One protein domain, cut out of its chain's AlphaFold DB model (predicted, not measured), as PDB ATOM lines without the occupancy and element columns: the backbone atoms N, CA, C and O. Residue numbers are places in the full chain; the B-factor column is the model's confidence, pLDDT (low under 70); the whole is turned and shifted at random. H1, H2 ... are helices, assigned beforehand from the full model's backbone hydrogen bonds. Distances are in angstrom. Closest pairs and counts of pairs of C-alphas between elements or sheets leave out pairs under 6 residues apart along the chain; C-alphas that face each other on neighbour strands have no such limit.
ATOM      1  N   ASN A 305      19.801  31.015 -51.509       51.34
ATOM      2  CA  ASN A 305      19.327  30.266 -50.346       51.34
ATOM      3  C   ASN A 305      18.498  29.030 -50.739       51.34
ATOM      4  O   ASN A 305      18.569  28.018 -50.047       51.34
ATOM      5  N   TYR A 306      17.737  29.066 -51.837       57.12
ATOM      6  CA  TYR A 306      16.896  27.955 -52.291       57.12
ATOM      7  C   TYR A 306      17.740  26.736 -52.696       57.12
ATOM      8  O   TYR A 306      17.454  25.607 -52.280       57.12
ATOM      9  N   ILE A 307      18.825  26.960 -53.443       57.72
ATOM     10  CA  ILE A 307      19.746  25.901 -53.882       57.72
ATOM     11  C   ILE A 307      20.530  25.334 -52.687       57.72
ATOM     12  O   ILE A 307      20.609  24.110 -52.540       57.72
ATOM     13  N   SER A 308      21.035  26.185 -51.783       62.88
ATOM     14  CA  SER A 308      21.721  25.718 -50.564       62.88
ATOM     15  C   SER A 308      20.783  24.922 -49.640       62.88
ATOM     16  O   SER A 308      21.108  23.804 -49.222       62.88
ATOM     17  N   CYS A 309      19.572  25.434 -49.382       69.19
ATOM     18  CA  CYS A 309      18.576  24.778 -48.529       69.19
ATOM     19  C   CYS A 309      18.158  23.408 -49.066       69.19
ATOM     20  O   CYS A 309      18.151  22.433 -48.313       69.19
ATOM     21  N   SER A 310      17.809  23.320 -50.353       71.38
ATOM     22  CA  SER A 310      17.370  22.063 -50.971       71.38
ATOM     23  C   SER A 310      18.484  21.019 -51.010       71.38
ATOM     24  O   SER A 310      18.240  19.865 -50.654       71.38
ATOM     25  N   THR A 311      19.708  21.418 -51.360       77.88
ATOM     26  CA  THR A 311      20.876  20.524 -51.414       77.88
ATOM     27  C   THR A 311      21.232  19.996 -50.025       77.88
ATOM     28  O   THR A 311      21.340  18.783 -49.827       77.88
ATOM     29  N   THR A 312      21.318  20.881 -49.028       81.62
ATOM     30  CA  THR A 312      21.610  20.511 -47.633       81.62
ATOM     31  C   THR A 312      20.523  19.596 -47.063       81.62
ATOM     32  O   THR A 312      20.827  18.571 -46.451       81.62
ATOM     33  N   ALA A 313      19.246  19.900 -47.321       84.44
ATOM     34  CA  ALA A 313      18.126  19.069 -46.886       84.44
ATOM     35  C   ALA A 313      18.094  17.695 -47.584       84.44
ATOM     36  O   ALA A 313      17.808  16.694 -46.926       84.44
ATOM     37  N   LEU A 314      18.436  17.608 -48.877       86.62
ATOM     38  CA  LEU A 314      18.570  16.345 -49.619       86.62
ATOM     39  C   LEU A 314      19.673  15.448 -49.048       86.62
ATOM     40  O   LEU A 314      19.446  14.251 -48.848       86.62
ATOM     41  N   ILE A 315      20.848  16.014 -48.760       87.19
ATOM     42  CA  ILE A 315      21.978  15.271 -48.182       87.19
ATOM     43  C   ILE A 315      21.627  14.803 -46.765       87.19
ATOM     44  O   ILE A 315      21.788  13.619 -46.455       87.19
ATOM     45  N   ARG A 316      21.051  15.682 -45.933       87.06
ATOM     46  CA  ARG A 316      20.567  15.351 -44.581       87.06
ATOM     47  C   ARG A 316      19.518  14.226 -44.606       87.06
ATOM     48  O   ARG A 316      19.629  13.272 -43.834       87.06
ATOM     49  N   GLU A 317      18.549  14.272 -45.527       91.50
ATOM     50  CA  GLU A 317      17.536  13.216 -45.733       91.50
ATOM     51  C   GLU A 317      18.178  11.877 -46.113       91.50
ATOM     52  O   GLU A 317      17.862  10.840 -45.520       91.50
ATOM     53  N   TYR A 318      19.120  11.904 -47.059       92.12
ATOM     54  CA  TYR A 318      19.834  10.723 -47.533       92.12
ATOM     55  C   TYR A 318      20.664  10.066 -46.421       92.12
ATOM     56  O   TYR A 318      20.493   8.872 -46.153       92.12
ATOM     57  N   LEU A 319      21.520  10.831 -45.732       89.81
ATOM     58  CA  LEU A 319      22.385  10.324 -44.659       89.81
ATOM     59  C   LEU A 319      21.565   9.732 -43.503       89.81
ATOM     60  O   LEU A 319      21.859   8.623 -43.040       89.81
ATOM     61  N   ALA A 320      20.486  10.411 -43.097       86.56
ATOM     62  CA  ALA A 320      19.572   9.928 -42.063       86.56
ATOM     63  C   ALA A 320      18.909   8.595 -42.454       86.56
ATOM     64  O   ALA A 320      18.909   7.642 -41.671       86.56
ATOM     65  N   ARG A 321      18.388   8.482 -43.684       89.38
ATOM     66  CA  ARG A 321      17.727   7.258 -44.180       89.38
ATOM     67  C   ARG A 321      18.678   6.101 -44.472       89.38
ATOM     68  O   ARG A 321      18.245   4.949 -44.416       89.38
ATOM     69  N   LYS A 322      19.949   6.380 -44.762       88.38
ATOM     70  CA  LYS A 322      21.013   5.369 -44.868       88.38
ATOM     71  C   LYS A 322      21.574   4.946 -43.505       88.38
ATOM     72  O   LYS A 322      22.339   3.991 -43.447       88.38
ATOM     73  N   GLY A 323      21.174   5.608 -42.414       88.19
ATOM     74  CA  GLY A 323      21.614   5.291 -41.051       88.19
ATOM     75  C   GLY A 323      23.034   5.763 -40.724       88.19
ATOM     76  O   GLY A 323      23.610   5.318 -39.731       88.19
ATOM     77  N   LEU A 324      23.602   6.666 -41.529       89.75
ATOM     78  CA  LEU A 324      24.992   7.127 -41.444       89.75
ATOM     79  C   LEU A 324      25.169   8.215 -40.369       89.75
ATOM     80  O   LEU A 324      25.623   9.318 -40.657       89.75
ATOM     81  N   ARG A 325      24.792   7.907 -39.118       88.19
ATOM     82  CA  ARG A 325      24.683   8.887 -38.015       88.19
ATOM     83  C   ARG A 325      25.949   9.719 -37.793       88.19
ATOM     84  O   ARG A 325      25.860  10.933 -37.823       88.19
ATOM     85  N   LYS A 326      27.123   9.084 -37.700       85.44
ATOM     86  CA  LYS A 326      28.409   9.788 -37.513       85.44
ATOM     87  C   LYS A 326      28.763  10.738 -38.664       85.44
ATOM     88  O   LYS A 326      29.371  11.776 -38.447       85.44
ATOM     89  N   THR A 327      28.403  10.371 -39.895       86.69
ATOM     90  CA  THR A 327      28.619  11.215 -41.079       86.69
ATOM     91  C   THR A 327      27.627  12.369 -41.112       86.69
ATOM     92  O   THR A 327      28.005  13.470 -41.481       86.69
ATOM     93  N   LEU A 328      26.380  12.132 -40.693       85.44
ATOM     94  CA  LEU A 328      25.369  13.174 -40.542       85.44
ATOM     95  C   LEU A 328      25.757  14.183 -39.449       85.44
ATOM     96  O   LEU A 328      25.740  15.374 -39.713       85.44
ATOM     97  N   GLU A 329      26.183  13.710 -38.277       83.81
ATOM     98  CA  GLU A 329      26.711  14.546 -37.188       83.81
ATOM     99  C   GLU A 329      27.859  15.439 -37.689       83.81
ATOM    100  O   GLU A 329      27.838  16.648 -37.482       83.81
ATOM    101  N   LYS A 330      28.821  14.871 -38.433       86.62
ATOM    102  CA  LYS A 330      29.944  15.636 -38.995       86.62
ATOM    103  C   LYS A 330      29.522  16.617 -40.099       86.62
ATOM    104  O   LYS A 330      30.033  17.730 -40.143       86.62
ATOM    105  N   PHE A 331      28.574  16.229 -40.951       84.94
ATOM    106  CA  PHE A 331      27.996  17.097 -41.979       84.94
ATOM    107  C   PHE A 331      27.234  18.281 -41.363       84.94
ATOM    108  O   PHE A 331      27.355  19.403 -41.849       84.94
ATOM    109  N   ASP A 332      26.500  18.055 -40.272       80.88
ATOM    110  CA  ASP A 332      25.789  19.100 -39.534       80.88
ATOM    111  C   ASP A 332      26.756  20.027 -38.758       80.88
ATOM    112  O   ASP A 332      26.465  21.213 -38.623       80.88
ATOM    113  N   GLU A 333      27.924  19.541 -38.308       79.25
ATOM    114  CA  GLU A 333      29.012  20.386 -37.768       79.25
ATOM    115  C   GLU A 333      29.674  21.282 -38.833       79.25
ATOM    116  O   GLU A 333      30.088  22.400 -38.528       79.25
ATOM    117  N   GLU A 334      29.825  20.786 -40.065       76.75
ATOM    118  CA  GLU A 334      30.501  21.491 -41.168       76.75
ATOM    119  C   GLU A 334      29.566  22.445 -41.936       76.75
ATOM    120  O   GLU A 334      30.024  23.433 -42.512       76.75
ATOM    121  N   SER A 335      28.254  22.194 -41.913       70.25
ATOM    122  CA  SER A 335      27.235  22.989 -42.610       70.25
ATOM    123  C   SER A 335      26.849  24.246 -41.822       70.25
ATOM    124  O   SER A 335      25.845  24.274 -41.106       70.25
ATOM    125  N   SER A 336      27.625  25.322 -41.965       53.88
ATOM    126  CA  SER A 336      27.465  26.572 -41.205       53.88
ATOM    127  C   SER A 336      26.284  27.470 -41.637       53.88
ATOM    128  O   SER A 336      26.457  28.683 -41.769       53.88
ATOM    129  N   GLU A 337      25.080  26.923 -41.849       54.03
ATOM    130  CA  GLU A 337      23.901  27.688 -42.294       54.03
ATOM    131  C   GLU A 337      22.611  27.429 -41.493       54.03
ATOM    132  O   GLU A 337      22.002  26.354 -41.537       54.03
ATOM    133  N   LYS A 338      22.099  28.509 -40.882       50.81
ATOM    134  CA  LYS A 338      20.743  28.595 -40.298       50.81
ATOM    135  C   LYS A 338      19.619  28.376 -41.321       50.81
ATOM    136  O   LYS A 338      18.486  28.107 -40.939       50.81
ATOM    137  N   ALA A 339      19.914  28.481 -42.618       49.09
ATOM    138  CA  ALA A 339      18.930  28.355 -43.689       49.09
ATOM    139  C   ALA A 339      18.264  26.958 -43.723       49.09
ATOM    140  O   ALA A 339      17.075  26.829 -44.026       49.09
ATOM    141  N   SER A 340      18.993  25.915 -43.301       52.28
ATOM    142  CA  SER A 340      18.511  24.525 -43.299       52.28
ATOM    143  C   SER A 340      17.390  24.215 -42.287       52.28
ATOM    144  O   SER A 340      16.780  23.147 -42.375       52.28
ATOM    145  N   GLU A 341      17.063  25.123 -41.358       55.84
ATOM    146  CA  GLU A 341      15.972  24.939 -40.383       55.84
ATOM    147  C   GLU A 341      14.575  24.913 -41.041       55.84
ATOM    148  O   GLU A 341      13.647  24.280 -40.528       55.84
ATOM    149  N   ASN A 342      14.421  25.537 -42.215       58.28
ATOM    150  CA  ASN A 342      13.127  25.685 -42.890       58.28
ATOM    151  C   ASN A 342      12.584  24.378 -43.506       58.28
ATOM    152  O   ASN A 342      11.363  24.158 -43.513       58.28
ATOM    153  N   ILE A 343      13.469  23.483 -43.972       72.19
ATOM    154  CA  ILE A 343      13.119  22.212 -44.641       72.19
ATOM    155  C   ILE A 343      13.461  21.015 -43.740       72.19
ATOM    156  O   ILE A 343      14.326  20.189 -44.019       72.19
ATOM    157  N   ASN A 344      12.733  20.911 -42.631       74.94
ATOM    158  CA  ASN A 344      12.932  19.887 -41.602       74.94
ATOM    159  C   ASN A 344      12.101  18.598 -41.791       74.94
ATOM    160  O   ASN A 344      12.123  17.719 -40.929       74.94
ATOM    161  N   SER A 345      11.350  18.460 -42.890       81.06
ATOM    162  CA  SER A 345      10.510  17.283 -43.144       81.06
ATOM    163  C   SER A 345      10.530  16.845 -44.605       81.06
ATOM    164  O   SER A 345      10.674  17.653 -45.523       81.06
ATOM    165  N   ARG A 346      10.336  15.540 -44.834       83.81
ATOM    166  CA  ARG A 346      10.356  14.960 -46.184       83.81
ATOM    167  C   ARG A 346       9.208  15.468 -47.063       83.81
ATOM    168  O   ARG A 346       9.402  15.607 -48.262       83.81
ATOM    169  N   SER A 347       8.046  15.775 -46.480       82.56
ATOM    170  CA  SER A 347       6.918  16.368 -47.212       82.56
ATOM    171  C   SER A 347       7.247  17.782 -47.688       82.56
ATOM    172  O   SER A 347       7.076  18.060 -48.869       82.56
ATOM    173  N   LYS A 348       7.817  18.624 -46.811       79.44
ATOM    174  CA  LYS A 348       8.306  19.956 -47.193       79.44
ATOM    175  C   LYS A 348       9.392  19.873 -48.262       79.44
ATOM    176  O   LYS A 348       9.365  20.655 -49.193       79.44
ATOM    177  N   LEU A 349      10.322  18.919 -48.168       84.31
ATOM    178  CA  LEU A 349      11.376  18.755 -49.175       84.31
ATOM    179  C   LEU A 349      10.822  18.319 -50.545       84.31
ATOM    180  O   LEU A 349      11.298  18.787 -51.571       84.31
ATOM    181  N   VAL A 350       9.800  17.459 -50.571       85.44
ATOM    182  CA  VAL A 350       9.094  17.049 -51.803       85.44
ATOM    183  C   VAL A 350       8.307  18.201 -52.428       85.44
ATOM    184  O   VAL A 350       8.262  18.307 -53.652       85.44
ATOM    185  N   GLU A 351       7.689  19.035 -51.592       80.00
ATOM    186  CA  GLU A 351       6.966  20.238 -52.002       80.00
ATOM    187  C   GLU A 351       7.919  21.297 -52.560       80.00
ATOM    188  O   GLU A 351       7.733  21.750 -53.684       80.00
ATOM    189  N   PHE A 352       8.985  21.598 -51.814       76.88
ATOM    190  CA  PHE A 352      10.037  22.541 -52.183       76.88
ATOM    191  C   PHE A 352      10.689  22.156 -53.512       76.88
ATOM    192  O   PHE A 352      10.755  22.969 -54.415       76.88
ATOM    193  N   LEU A 353      11.085  20.890 -53.687       80.88
ATOM    194  CA  LEU A 353      11.670  20.391 -54.940       80.88
ATOM    195  C   LEU A 353      10.661  20.238 -56.099       80.88
ATOM    196  O   LEU A 353      11.065  19.826 -57.184       80.88
ATOM    197  N   ASN A 354       9.368  20.506 -55.885       82.12
ATOM    198  CA  ASN A 354       8.290  20.333 -56.868       82.12
ATOM    199  C   ASN A 354       8.222  18.912 -57.489       82.12
ATOM    200  O   ASN A 354       8.033  18.723 -58.693       82.12
ATOM    201  N   ILE A 355       8.410  17.877 -56.657       86.56
ATOM    202  CA  ILE A 355       8.450  16.458 -57.073       86.56
ATOM    203  C   ILE A 355       7.302  15.610 -56.516       86.56
ATOM    204  O   ILE A 355       7.396  14.380 -56.496       86.56
ATOM    205  N   GLN A 356       6.197  16.231 -56.099       88.00
ATOM    206  CA  GLN A 356       5.004  15.582 -55.535       88.00
ATOM    207  C   GLN A 356       4.554  14.399 -56.409       88.00
ATOM    208  O   GLN A 356       4.438  13.273 -55.932       88.00
ATOM    209  N   ASN A 357       4.413  14.614 -57.722       81.81
ATOM    210  CA  ASN A 357       3.992  13.583 -58.678       81.81
ATOM    211  C   ASN A 357       4.962  12.389 -58.773       81.81
ATOM    212  O   ASN A 357       4.530  11.251 -58.961       81.81
ATOM    213  N   LEU A 358       6.271  12.629 -58.662       82.44
ATOM    214  CA  LEU A 358       7.286  11.573 -58.681       82.44
ATOM    215  C   LEU A 358       7.320  10.826 -57.338       82.44
ATOM    216  O   LEU A 358       7.471   9.604 -57.299       82.44
ATOM    217  N   TYR A 359       7.121  11.550 -56.238       86.25
ATOM    218  CA  TYR A 359       7.087  11.006 -54.887       86.25
ATOM    219  C   TYR A 359       5.849  10.141 -54.620       86.25
ATOM    220  O   TYR A 359       5.982   9.069 -54.033       86.25
ATOM    221  N   GLU A 360       4.666  10.531 -55.106       83.81
ATOM    222  CA  GLU A 360       3.469   9.681 -55.038       83.81
ATOM    223  C   GLU A 360       3.613   8.430 -55.917       83.81
ATOM    224  O   GLU A 360       3.310   7.327 -55.460       83.81
ATOM    225  N   LYS A 361       4.185   8.549 -57.128       82.69
ATOM    226  CA  LYS A 361       4.530   7.379 -57.962       82.69
ATOM    227  C   LYS A 361       5.501   6.428 -57.259       82.69
ATOM    228  O   LYS A 361       5.331   5.219 -57.347       82.69
ATOM    229  N   ASN A 362       6.475   6.940 -56.506       88.06
ATOM    230  CA  ASN A 362       7.389   6.096 -55.733       88.06
ATOM    231  C   ASN A 362       6.660   5.230 -54.689       88.06
ATOM    232  O   ASN A 362       7.082   4.105 -54.432       88.06
ATOM    233  N   LYS A 363       5.557   5.714 -54.097       81.75
ATOM    234  CA  LYS A 363       4.773   4.946 -53.112       81.75
ATOM    235  C   LYS A 363       4.008   3.774 -53.729       81.75
ATOM    236  O   LYS A 363       3.692   2.835 -53.007       81.75
ATOM    237  N   THR A 364       3.711   3.813 -55.030       80.19
ATOM    238  CA  THR A 364       3.012   2.726 -55.738       80.19
ATOM    239  C   THR A 364       3.966   1.698 -56.358       80.19
ATOM    240  O   THR A 364       3.517   0.655 -56.836       80.19
TER     241      THR A 364
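Overview. This is residues 305 to 364 of the 885 residues of the protein "Ubiquitin carboxyl-terminal hydrolase MINDY" of Brachionus plicatilis (UniProt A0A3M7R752). Picture a flat, loose row of helices side by side in the order H2, H1, H4, H5, each running opposite to its neighbour, with the longest, H1, in the inner part of the row. The short H3 crosses over the first half of H1 on the way from H2 to H4, and H5 forms the far end of the row. The 60 printed residues hold five named helices, H1 to H5 along the chain, and no named strand: the class is all helix. The whole is only just compact, close to loose, with a radius of gyration of the C-alphas of 12.2 A and spans of 35 by 26 by 13 A.

Along the chain. Find C-alpha 305 at (19.327, 30.266, -50.346); from there H1 runs 25.5 A to residue 322. Next come H2, residues 325 to 334, 14.2 A long, and H3, residues 338 to 341, 6.0 A. H4, residues 346 to 352, measures 9.7 A. H5, residues 356 to 364, covers 13.0 A and ends at C-alpha 364 (3.012, 2.726, -55.738).

Arrangement. Start at the hub, H1. Its residues 316 to 320 alone touch H2, in a helical hairpin at a shallow tilt of 21 degrees; the closest C-alphas, Leu 319 and Leu 328, are 5.8 A apart. Its residues 305 to 313 alone touch H3, closest at the C-alphas of Cys 309 and Ser 340, 5.2 A. Its residues 310 to 317 alone touch H4, opposite ways at a shallow tilt of 24 degrees, closest at the C-alphas of Ser 310 and Leu 349, 7.1 A. H5 is close to H4 but not clearly touching; the closest C-alphas, Val 350 and Gln 356, are 5.7 A apart. H1 and H5 are apart. Every O i to N i+4 pair is within hydrogen-bond range in H1, H2 and H4; H5 has 4 of 5, and H3 is too short for such a pair.

Size, cuts and confidence. Look for the farthest C-alphas at Ser 336 and Thr 364, 37.1 A apart. The printed part has no cut, and its four links are tight. Confidence is under 70 at residues 305 to 309 and 336 to 342.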